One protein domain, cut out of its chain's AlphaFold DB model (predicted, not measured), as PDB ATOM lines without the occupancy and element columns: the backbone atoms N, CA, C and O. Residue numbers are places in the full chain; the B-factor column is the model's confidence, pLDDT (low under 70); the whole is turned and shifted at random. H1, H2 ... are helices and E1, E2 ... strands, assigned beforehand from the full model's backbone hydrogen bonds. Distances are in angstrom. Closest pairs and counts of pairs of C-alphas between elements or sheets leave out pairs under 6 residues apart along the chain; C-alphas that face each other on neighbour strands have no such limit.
ATOM      1  N   ILE A 120     154.985 209.466 146.818       88.81
ATOM      2  CA  ILE A 120     154.136 209.558 145.627       88.81
ATOM      3  C   ILE A 120     154.133 208.189 144.949       88.81
ATOM      4  O   ILE A 120     155.166 207.764 144.437       88.81
ATOM      5  N   MET A 121     152.977 207.531 144.942       91.56
ATOM      6  CA  MET A 121     152.790 206.219 144.322       91.56
ATOM      7  C   MET A 121     152.372 206.366 142.862       91.56
ATOM      8  O   MET A 121     152.927 205.708 141.992       91.56
ATOM      9  N   GLN A 122     151.427 207.267 142.572       92.44
ATOM     10  CA  GLN A 122     151.027 207.576 141.198       92.44
ATOM     11  C   GLN A 122     150.810 209.078 141.039       92.44
ATOM     12  O   GLN A 122     150.178 209.727 141.878       92.44
ATOM     13  N   LYS A 123     151.324 209.642 139.942       95.81
ATOM     14  CA  LYS A 123     151.116 211.055 139.633       95.81
ATOM     15  C   LYS A 123     149.792 211.224 138.906       95.81
ATOM     16  O   LYS A 123     149.520 210.490 137.961       95.81
ATOM     17  N   ALA A 124     149.011 212.202 139.338       95.25
ATOM     18  CA  ALA A 124     147.766 212.567 138.678       95.25
ATOM     19  C   ALA A 124     148.012 213.560 137.532       95.25
ATOM     20  O   ALA A 124     148.777 214.529 137.668       95.25
ATOM     21  N   TRP A 125     147.340 213.330 136.414       95.00
ATOM     22  CA  TRP A 125     147.365 214.191 135.243       95.00
ATOM     23  C   TRP A 125     145.925 214.477 134.847       95.00
ATOM     24  O   TRP A 125     145.178 213.542 134.574       95.00
ATOM     25  N   SER A 126     145.541 215.751 134.840       93.56
ATOM     26  CA  SER A 126     144.296 216.136 134.185       93.56
ATOM     27  C   SER A 126     144.518 216.148 132.686       93.56
ATOM     28  O   SER A 126     145.614 216.489 132.219       93.56
ATOM     29  N   TRP A 127     143.491 215.784 131.936       92.44
ATOM     30  CA  TRP A 127     143.519 215.856 130.487       92.44
ATOM     31  C   TRP A 127     142.300 216.593 129.943       92.44
ATOM     32  O   TRP A 127     141.277 216.707 130.610       92.44
ATOM     33  N   VAL A 128     142.456 217.157 128.748       90.75
ATOM     34  CA  VAL A 128     141.391 217.842 128.014       90.75
ATOM     35  C   VAL A 128     141.456 217.387 126.564       90.75
ATOM     36  O   VAL A 128     142.512 217.508 125.930       90.75
ATOM     37  N   ASP A 129     140.332 216.882 126.067       90.75
ATOM     38  CA  ASP A 129     140.107 216.665 124.642       90.75
ATOM     39  C   ASP A 129     139.754 218.017 123.993       90.75
ATOM     40  O   ASP A 129     138.739 218.612 124.363       90.75
ATOM     41  N   PRO A 130     140.598 218.557 123.095       86.81
ATOM     42  CA  PRO A 130     140.325 219.834 122.443       86.81
ATOM     43  C   PRO A 130     139.113 219.801 121.504       86.81
ATOM     44  O   PRO A 130     138.594 220.874 121.204       86.81
ATOM     45  N   ASP A 131     138.689 218.619 121.050       87.44
ATOM     46  CA  ASP A 131     137.600 218.446 120.086       87.44
ATOM     47  C   ASP A 131     136.247 218.182 120.776       87.44
ATOM     48  O   ASP A 131     135.203 218.129 120.125       87.44
ATOM     49  N   CYS A 132     136.236 218.044 122.108       82.75
ATOM     50  CA  CYS A 132     135.012 217.885 122.881       82.75
ATOM     51  C   CYS A 132     134.372 219.255 123.169       82.75
ATOM     52  O   CYS A 132     134.867 220.030 123.986       82.75
ATOM     53  N   ASP A 133     133.231 219.533 122.528       73.38
ATOM     54  CA  ASP A 133     132.452 220.776 122.696       73.38
ATOM     55  C   ASP A 133     131.794 220.924 124.084       73.38
ATOM     56  O   ASP A 133     131.229 221.974 124.407       73.38
ATOM     57  N   TYR A 134     131.842 219.888 124.928       71.19
ATOM     58  CA  TYR A 134     131.368 220.002 126.300       71.19
ATOM     59  C   TYR A 134     132.421 220.702 127.160       71.19
ATOM     60  O   TYR A 134     133.586 220.303 127.139       71.19
ATOM     61  N   PRO A 135     132.035 221.705 127.973       58.41
ATOM     62  CA  PRO A 135     132.922 222.243 128.987       58.41
ATOM     63  C   PRO A 135     133.233 221.112 129.968       58.41
ATOM     64  O   PRO A 135     132.439 220.816 130.860       58.41
ATOM     65  N   SER A 136     134.366 220.442 129.755       59.09
ATOM     66  CA  SER A 136     134.915 219.495 130.715       59.09
ATOM     67  C   SER A 136     135.005 220.218 132.052       59.09
ATOM     68  O   SER A 136     135.427 221.377 132.119       59.09
ATOM     69  N   ASP A 137     134.511 219.564 133.105       63.03
ATOM     70  CA  ASP A 137     134.587 220.082 134.464       63.03
ATOM     71  C   ASP A 137     136.023 220.597 134.691       63.03
ATOM     72  O   ASP A 137     136.975 219.863 134.417       63.03
ATOM     73  N   PRO A 138     136.231 221.848 135.142       54.41
ATOM     74  CA  PRO A 138     137.570 222.386 135.388       54.41
ATOM     75  C   PRO A 138     138.366 221.583 136.431       54.41
ATOM     76  O   PRO A 138     139.571 221.794 136.578       54.41
ATOM     77  N   THR A 139     137.728 220.653 137.151       58.41
ATOM     78  CA  THR A 139     138.409 219.660 137.989       58.41
ATOM     79  C   THR A 139     139.025 218.488 137.211       58.41
ATOM     80  O   THR A 139     139.868 217.798 137.784       58.41
ATOM     81  N   GLY A 140     138.715 218.366 135.916       62.78
ATOM     82  CA  GLY A 140     139.354 217.543 134.890       62.78
ATOM     83  C   GLY A 140     139.188 216.039 135.085       62.78
ATOM     84  O   GLY A 140     139.354 215.524 136.188       62.78
ATOM     85  N   ASP A 141     138.958 215.309 133.995       87.19
ATOM     86  CA  ASP A 141     139.165 213.865 134.010       87.19
ATOM     87  C   ASP A 141     140.632 213.586 134.375       87.19
ATOM     88  O   ASP A 141     141.569 214.168 133.815       87.19
ATOM     89  N   ILE A 142     140.837 212.744 135.389       92.50
ATOM     90  CA  ILE A 142     142.161 212.442 135.939       92.50
ATOM     91  C   ILE A 142     142.590 211.064 135.479       92.50
ATOM     92  O   ILE A 142     141.917 210.076 135.757       92.50
ATOM     93  N   VAL A 143     143.784 210.988 134.899       94.69
ATOM     94  CA  VAL A 143     144.486 209.724 134.682       94.69
ATOM     95  C   VAL A 143     145.758 209.668 135.528       94.69
ATOM     96  O   VAL A 143     146.398 210.686 135.818       94.69
ATOM     97  N   TYR A 144     146.132 208.463 135.953       94.94
ATOM     98  CA  TYR A 144     147.279 208.231 136.825       94.94
ATOM     99  C   TYR A 144     148.429 207.550 136.073       94.94
ATOM    100  O   TYR A 144     148.222 206.661 135.258       94.94
ATOM    101  N   GLY A 145     149.663 207.945 136.380       93.38
ATOM    102  CA  GLY A 145     150.879 207.292 135.884       93.38
ATOM    103  C   GLY A 145     152.125 207.868 136.551       93.38
ATOM    104  O   GLY A 145     152.129 209.031 136.949       93.38
ATOM    105  N   GLU A 146     153.205 207.102 136.708       92.50
ATOM    106  CA  GLU A 146     154.452 207.606 137.318       92.50
ATOM    107  C   GLU A 146     155.118 208.678 136.436       92.50
ATOM    108  O   GLU A 146     155.815 209.585 136.919       92.50
ATOM    109  N   THR A 147     154.866 208.589 135.129       94.62
ATOM    110  CA  THR A 147     155.292 209.524 134.083       94.62
ATOM    111  C   THR A 147     154.106 209.932 133.207       94.62
ATOM    112  O   THR A 147     153.077 209.258 133.187       94.62
ATOM    113  N   LEU A 148     154.257 211.022 132.445       95.69
ATOM    114  CA  LEU A 148     153.240 211.449 131.479       95.69
ATOM    115  C   LEU A 148     152.984 210.376 130.409       95.69
ATOM    116  O   LEU A 148     151.841 210.148 130.036       95.69
ATOM    117  N   SER A 149     154.029 209.692 129.934       96.19
ATOM    118  CA  SER A 149     153.886 208.643 128.917       96.19
ATOM    119  C   SER A 149     153.057 207.460 129.416       96.19
ATOM    120  O   SER A 149     152.211 206.962 128.684       96.19
ATOM    121  N   GLN A 150     153.253 207.043 130.671       95.81
ATOM    122  CA  GLN A 150     152.431 205.996 131.287       95.81
ATOM    123  C   GLN A 150     150.979 206.455 131.485       95.81
ATOM    124  O   GLN A 150     150.063 205.687 131.220       95.81
ATOM    125  N   ALA A 151     150.766 207.707 131.898       95.56
ATOM    126  CA  ALA A 151     149.425 208.269 132.042       95.56
ATOM    127  C   ALA A 151     148.675 208.311 130.694       95.56
ATOM    128  O   ALA A 151     147.518 207.913 130.617       95.56
ATOM    129  N   LYS A 152     149.359 208.700 129.607       96.19
ATOM    130  CA  LYS A 152     148.825 208.632 128.235       96.19
ATOM    131  C   LYS A 152     148.485 207.207 127.807       96.19
ATOM    132  O   LYS A 152     147.440 206.995 127.208       96.19
ATOM    133  N   ALA A 153     149.353 206.241 128.110       96.50
ATOM    134  CA  ALA A 153     149.103 204.832 127.814       96.50
ATOM    135  C   ALA A 153     147.856 204.309 128.542       96.50
ATOM    136  O   ALA A 153     147.017 203.682 127.906       96.50
ATOM    137  N   SER A 154     147.705 204.633 129.832       95.25
ATOM    138  CA  SER A 154     146.520 204.262 130.617       95.25
ATOM    139  C   SER A 154     145.245 204.867 130.030       95.25
ATOM    140  O   SER A 154     144.287 204.138 129.795       95.25
ATOM    141  N   LEU A 155     145.251 206.172 129.725       95.56
ATOM    142  CA  LEU A 155     144.081 206.838 129.148       95.56
ATOM    143  C   LEU A 155     143.721 206.255 127.777       95.56
ATOM    144  O   LEU A 155     142.550 206.040 127.488       95.56
ATOM    145  N   PHE A 156     144.720 205.978 126.934       96.62
ATOM    146  CA  PHE A 156     144.473 205.355 125.640       96.62
ATOM    147  C   PHE A 156     143.798 203.992 125.785       96.62
ATOM    148  O   PHE A 156     142.837 203.741 125.072       96.62
ATOM    149  N   SER A 157     144.270 203.129 126.691       94.88
ATOM    150  CA  SER A 157     143.639 201.826 126.920       94.88
ATOM    151  C   SER A 157     142.165 201.973 127.304       94.88
ATOM    152  O   SER A 157     141.323 201.326 126.690       94.88
ATOM    153  N   GLU A 158     141.849 202.877 128.236       93.69
ATOM    154  CA  GLU A 158     140.469 203.145 128.669       93.69
ATOM    155  C   GLU A 158     139.588 203.666 127.519       93.69
ATOM    156  O   GLU A 158     138.498 203.147 127.273       93.69
ATOM    157  N   LEU A 159     140.071 204.660 126.766       93.81
ATOM    158  CA  LEU A 159     139.320 205.251 125.655       93.81
ATOM    159  C   LEU A 159     139.188 204.302 124.456       93.81
ATOM    160  O   LEU A 159     138.163 204.303 123.778       93.81
ATOM    161  N   HIS A 160     140.200 203.481 124.187       93.81
ATOM    162  CA  HIS A 160     140.164 202.480 123.125       93.81
ATOM    163  C   HIS A 160     139.173 201.354 123.452       93.81
ATOM    164  O   HIS A 160     138.408 200.939 122.584       93.81
ATOM    165  N   GLU A 161     139.130 200.884 124.705       93.88
ATOM    166  CA  GLU A 161     138.120 199.918 125.166       93.88
ATOM    167  C   GLU A 161     136.694 200.472 125.054       93.88
ATOM    168  O   GLU A 161     135.771 199.735 124.709       93.88
ATOM    169  N   ALA A 162     136.521 201.780 125.259       93.12
ATOM    170  CA  ALA A 162     135.259 202.483 125.035       93.12
ATOM    171  C   ALA A 162     134.968 202.797 123.548       93.12
ATOM    172  O   ALA A 162     133.967 203.449 123.249       93.12
ATOM    173  N   CYS A 163     135.830 202.361 122.621       95.06
ATOM    174  CA  CYS A 163     135.778 202.665 121.185       95.06
ATOM    175  C   CYS A 163     135.798 204.170 120.849       95.06
ATOM    176  O   CYS A 163     135.328 204.567 119.783       95.06
ATOM    177  N   TYR A 164     136.345 205.001 121.741       91.75
ATOM    178  CA  TYR A 164     136.492 206.443 121.537       91.75
ATOM    179  C   TYR A 164     137.708 206.786 120.667       91.75
ATOM    180  O   TYR A 164     137.635 207.695 119.850       91.75
ATOM    181  N   LEU A 165     138.811 206.039 120.815       93.50
ATOM    182  CA  LEU A 165     140.028 206.201 120.008       93.50
ATOM    183  C   LEU A 165     140.308 204.953 119.174       93.50
ATOM    184  O   LEU A 165     140.166 203.831 119.663       93.50
ATOM    185  N   SER A 166     140.781 205.150 117.943       94.50
ATOM    186  CA  SER A 166     141.136 204.042 117.040       94.50
ATOM    187  C   SER A 166     142.635 203.725 117.020       94.50
ATOM    188  O   SER A 166     143.052 202.631 116.637       94.50
ATOM    189  N   SER A 167     143.467 204.673 117.455       96.81
ATOM    190  CA  SER A 167     144.921 204.553 117.445       96.81
ATOM    191  C   SER A 167     145.572 205.340 118.580       96.81
ATOM    192  O   SER A 167     145.078 206.375 119.021       96.81
ATOM    193  N   PHE A 168     146.745 204.885 119.030       94.81
ATOM    194  CA  PHE A 168     147.502 205.592 120.068       94.81
ATOM    195  C   PHE A 168     147.932 207.000 119.628       94.81
ATOM    196  O   PHE A 168     148.147 207.864 120.469       94.81
ATOM    197  N   ALA A 169     148.050 207.258 118.320       96.44
ATOM    198  CA  ALA A 169     148.432 208.570 117.798       96.44
ATOM    199  C   ALA A 169     147.421 209.670 118.172       96.44
ATOM    200  O   ALA A 169     147.818 210.812 118.401       96.44
ATOM    201  N   GLU A 170     146.141 209.319 118.304       94.81
ATOM    202  CA  GLU A 170     145.081 210.261 118.672       94.81
ATOM    203  C   GLU A 170     145.265 210.805 120.099       94.81
ATOM    204  O   GLU A 170     144.952 211.962 120.353       94.81
ATOM    205  N   ILE A 171     145.917 210.070 121.013       95.25
ATOM    206  CA  ILE A 171     146.184 210.553 122.384       95.25
ATOM    207  C   ILE A 171     147.092 211.795 122.427       95.25
ATOM    208  O   ILE A 171     147.232 212.447 123.465       95.25
ATOM    209  N   PHE A 172     147.790 212.105 121.330       95.00
ATOM    210  CA  PHE A 172     148.682 213.259 121.255       95.00
ATOM    211  C   PHE A 172     147.955 214.570 120.936       95.00
ATOM    212  O   PHE A 172     148.563 215.618 121.155       95.00
ATOM    213  N   SER A 173     146.693 214.542 120.484       94.38
ATOM    214  CA  SER A 173     145.869 215.759 120.371       94.38
ATOM    215  C   SER A 173     145.407 216.266 121.744       94.38
ATOM    216  O   SER A 173     145.229 217.469 121.941       94.38
ATOM    217  N   PHE A 174     145.301 215.366 122.724       93.75
ATOM    218  CA  PHE A 174     144.874 215.663 124.086       93.75
ATOM    219  C   PHE A 174     145.923 216.498 124.826       93.75
ATOM    220  O   PHE A 174     147.137 216.260 124.750       93.75
ATOM    221  N   LYS A 175     145.452 217.460 125.624       93.12
ATOM    222  CA  LYS A 175     146.308 218.297 126.476       93.12
ATOM    223  C   LYS A 175     146.358 217.726 127.880       93.12
ATOM    224  O   LYS A 175     145.315 217.530 128.482       93.12
ATOM    225  N   PHE A 176     147.557 217.541 128.429       93.88
ATOM    226  CA  PHE A 176     147.753 217.021 129.783       93.88
ATOM    227  C   PHE A 176     148.391 218.068 130.691       93.88
ATOM    228  O   PHE A 176     149.383 218.695 130.316       93.88
ATOM    229  N   HIS A 177     147.883 218.190 131.914       93.62
ATOM    230  CA  HIS A 177     148.439 219.059 132.944       93.62
ATOM    231  C   HIS A 177     148.698 218.269 134.221       93.62
ATOM    232  O   HIS A 177     147.957 217.368 134.606       93.62
ATOM    233  N   ARG A 178     149.800 218.592 134.895       94.00
ATOM    234  CA  ARG A 178     150.174 217.911 136.130       94.00
ATOM    235  C   ARG A 178     149.291 218.393 137.282       94.00
ATOM    236  O   ARG A 178     149.393 219.556 137.657       94.00
ATOM    237  N   PHE A 179     148.534 217.487 137.902       92.19
ATOM    238  CA  PHE A 179     147.633 217.814 139.011       92.19
ATOM    239  C   PHE A 179     148.146 217.223 140.339       92.19
ATOM    240  O   PHE A 179     147.829 216.094 140.711       92.19
ATOM    241  N   LYS A 180     149.020 217.953 141.043       90.50
ATOM    242  CA  LYS A 180     149.771 217.425 142.204       90.50
ATOM    243  C   LYS A 180     148.878 217.143 143.411       90.50
ATOM    244  O   LYS A 180     149.127 216.197 144.153       90.50
ATOM    245  N   GLU A 181     147.840 217.942 143.582       86.94
ATOM    246  CA  GLU A 181     146.877 217.903 144.682       86.94
ATOM    247  C   GLU A 181     146.033 216.615 144.659       86.94
ATOM    248  O   GLU A 181     145.517 216.178 145.687       86.94
ATOM    249  N   ARG A 182     145.937 215.973 143.486       90.12
ATOM    250  CA  ARG A 182     145.230 214.707 143.257       90.12
ATOM    251  C   ARG A 182     146.164 213.495 143.216       90.12
ATOM    252  O   ARG A 182     145.704 212.403 142.908       90.12
ATOM    253  N   ASP A 183     147.459 213.657 143.501       93.56
ATOM    254  CA  ASP A 183     148.392 212.525 143.523       93.56
ATOM    255  C   ASP A 183     147.907 211.407 144.420       93.56
ATOM    256  O   ASP A 183     147.435 211.659 145.521       93.56
ATOM    257  N   LYS A 184     148.114 210.172 143.985       92.31
ATOM    258  CA  LYS A 184     147.967 209.021 144.858       92.31
ATOM    259  C   LYS A 184     149.267 208.830 145.616       92.31
ATOM    260  O   LYS A 184     150.336 208.671 145.018       92.31
ATOM    261  N   VAL A 185     149.179 208.891 146.932       90.88
ATOM    262  CA  VAL A 185     150.318 208.853 147.834       90.88
ATOM    263  C   VAL A 185     150.136 207.761 148.876       90.88
ATOM    264  O   VAL A 185     149.017 207.382 149.208       90.88
ATOM    265  N   LEU A 186     151.256 207.276 149.392       87.12
ATOM    266  CA  LEU A 186     151.312 206.449 150.583       87.12
ATOM    267  C   LEU A 186     151.805 207.332 151.729       87.12
ATOM    268  O   LEU A 186     152.868 207.966 151.639       87.12
TER     269      LEU A 186
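AT A GLANCE: This is residues 120 to 186 of the 372 residues of an uncharacterized protein of Oceanospirillaceae bacterium (UniProt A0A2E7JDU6). A small, strongly twisted sheet is built round one long strand, E1, with E2 along one side of it and E3 and E4 one after the other along the other side. The helix H1 covers one face of this sheet slantwise, the other face has no named helix over it, the short helix H2 packs on H1, and the long loop of residues 129 to 140 arches away from H1. The printed part has 67 residues, with four named strands and two named helices, which follow along the chain as E1, then E2, then H1 and H2, then E3 and last E4; the sheet is branched, E1 being the antiparallel neighbour of E2, of E3 and of E4, and the class is mixed, helices and strands. The whole is compact, with a radius of gyration of the C-alphas of 11.8 A and spans of 35 by 23 by 17 A.

IN THESE COORDINATES: E1, residues 120 to 128, begins with C-alpha 120 at (154.136, 209.558, 145.627) and is 23.3 A long from first to last C-alpha. E2 is residues 141 to 145, 13.6 A, E3 residues 175 to 178, 10.4 A, and E4 residues 184 to 186, 7.1 A, ending with C-alpha 186 at (151.312, 206.449, 150.583). H1, residues 148 to 161, is 20.0 A long and starts with C-alpha 148 at (153.240, 211.449, 131.479). H2 is residues 168 to 172, 7.8 A.

HOW THE PARTS SIT: E1 has three antiparallel neighbours in staggered pairing. E2, beside residues 122 to 127, lies on one side of it at 141 degrees and forms a hairpin with it; N 125 and O 143 are within hydrogen-bond range at 2.9 A. E3, beside residues 125 to 128, lies on the other side at 148 degrees, with N 126 and O 177 2.9 A apart. E4, beside residues 120 to 122, lies on that same side at 172 degrees, with N 184 and O 122 3.0 A apart. H1 is on the sheet at a height of 9.3 A, over E2 and, only just, over E1, on which 3 of its C-alphas fall. It runs slantwise to the strands, at 46 degrees to E2 on the local plane. The closest C-alphas of E2 and H1 are those of Gly 145 and Ala 151, 4.2 A apart. H2 is not on the sheet; H1 touches it with residues 152 to 156 alone, closest at the C-alphas of Phe 156 and Phe 168, 6.3 A. In H1 every O i to N i+4 pair is within hydrogen-bond range; in H2 0 of 1 is, but 2 of 2 O i to N i+3 pairs are.

THE WHOLE: The C-alphas farthest apart are those of Asp 133 and Leu 186, 36.6 A. The printed part has no cut. The link from E1 to E2, 12 residues, is long. The mean pLDDT of the printed part is 89.5, and residues 135 to 140 are under 70.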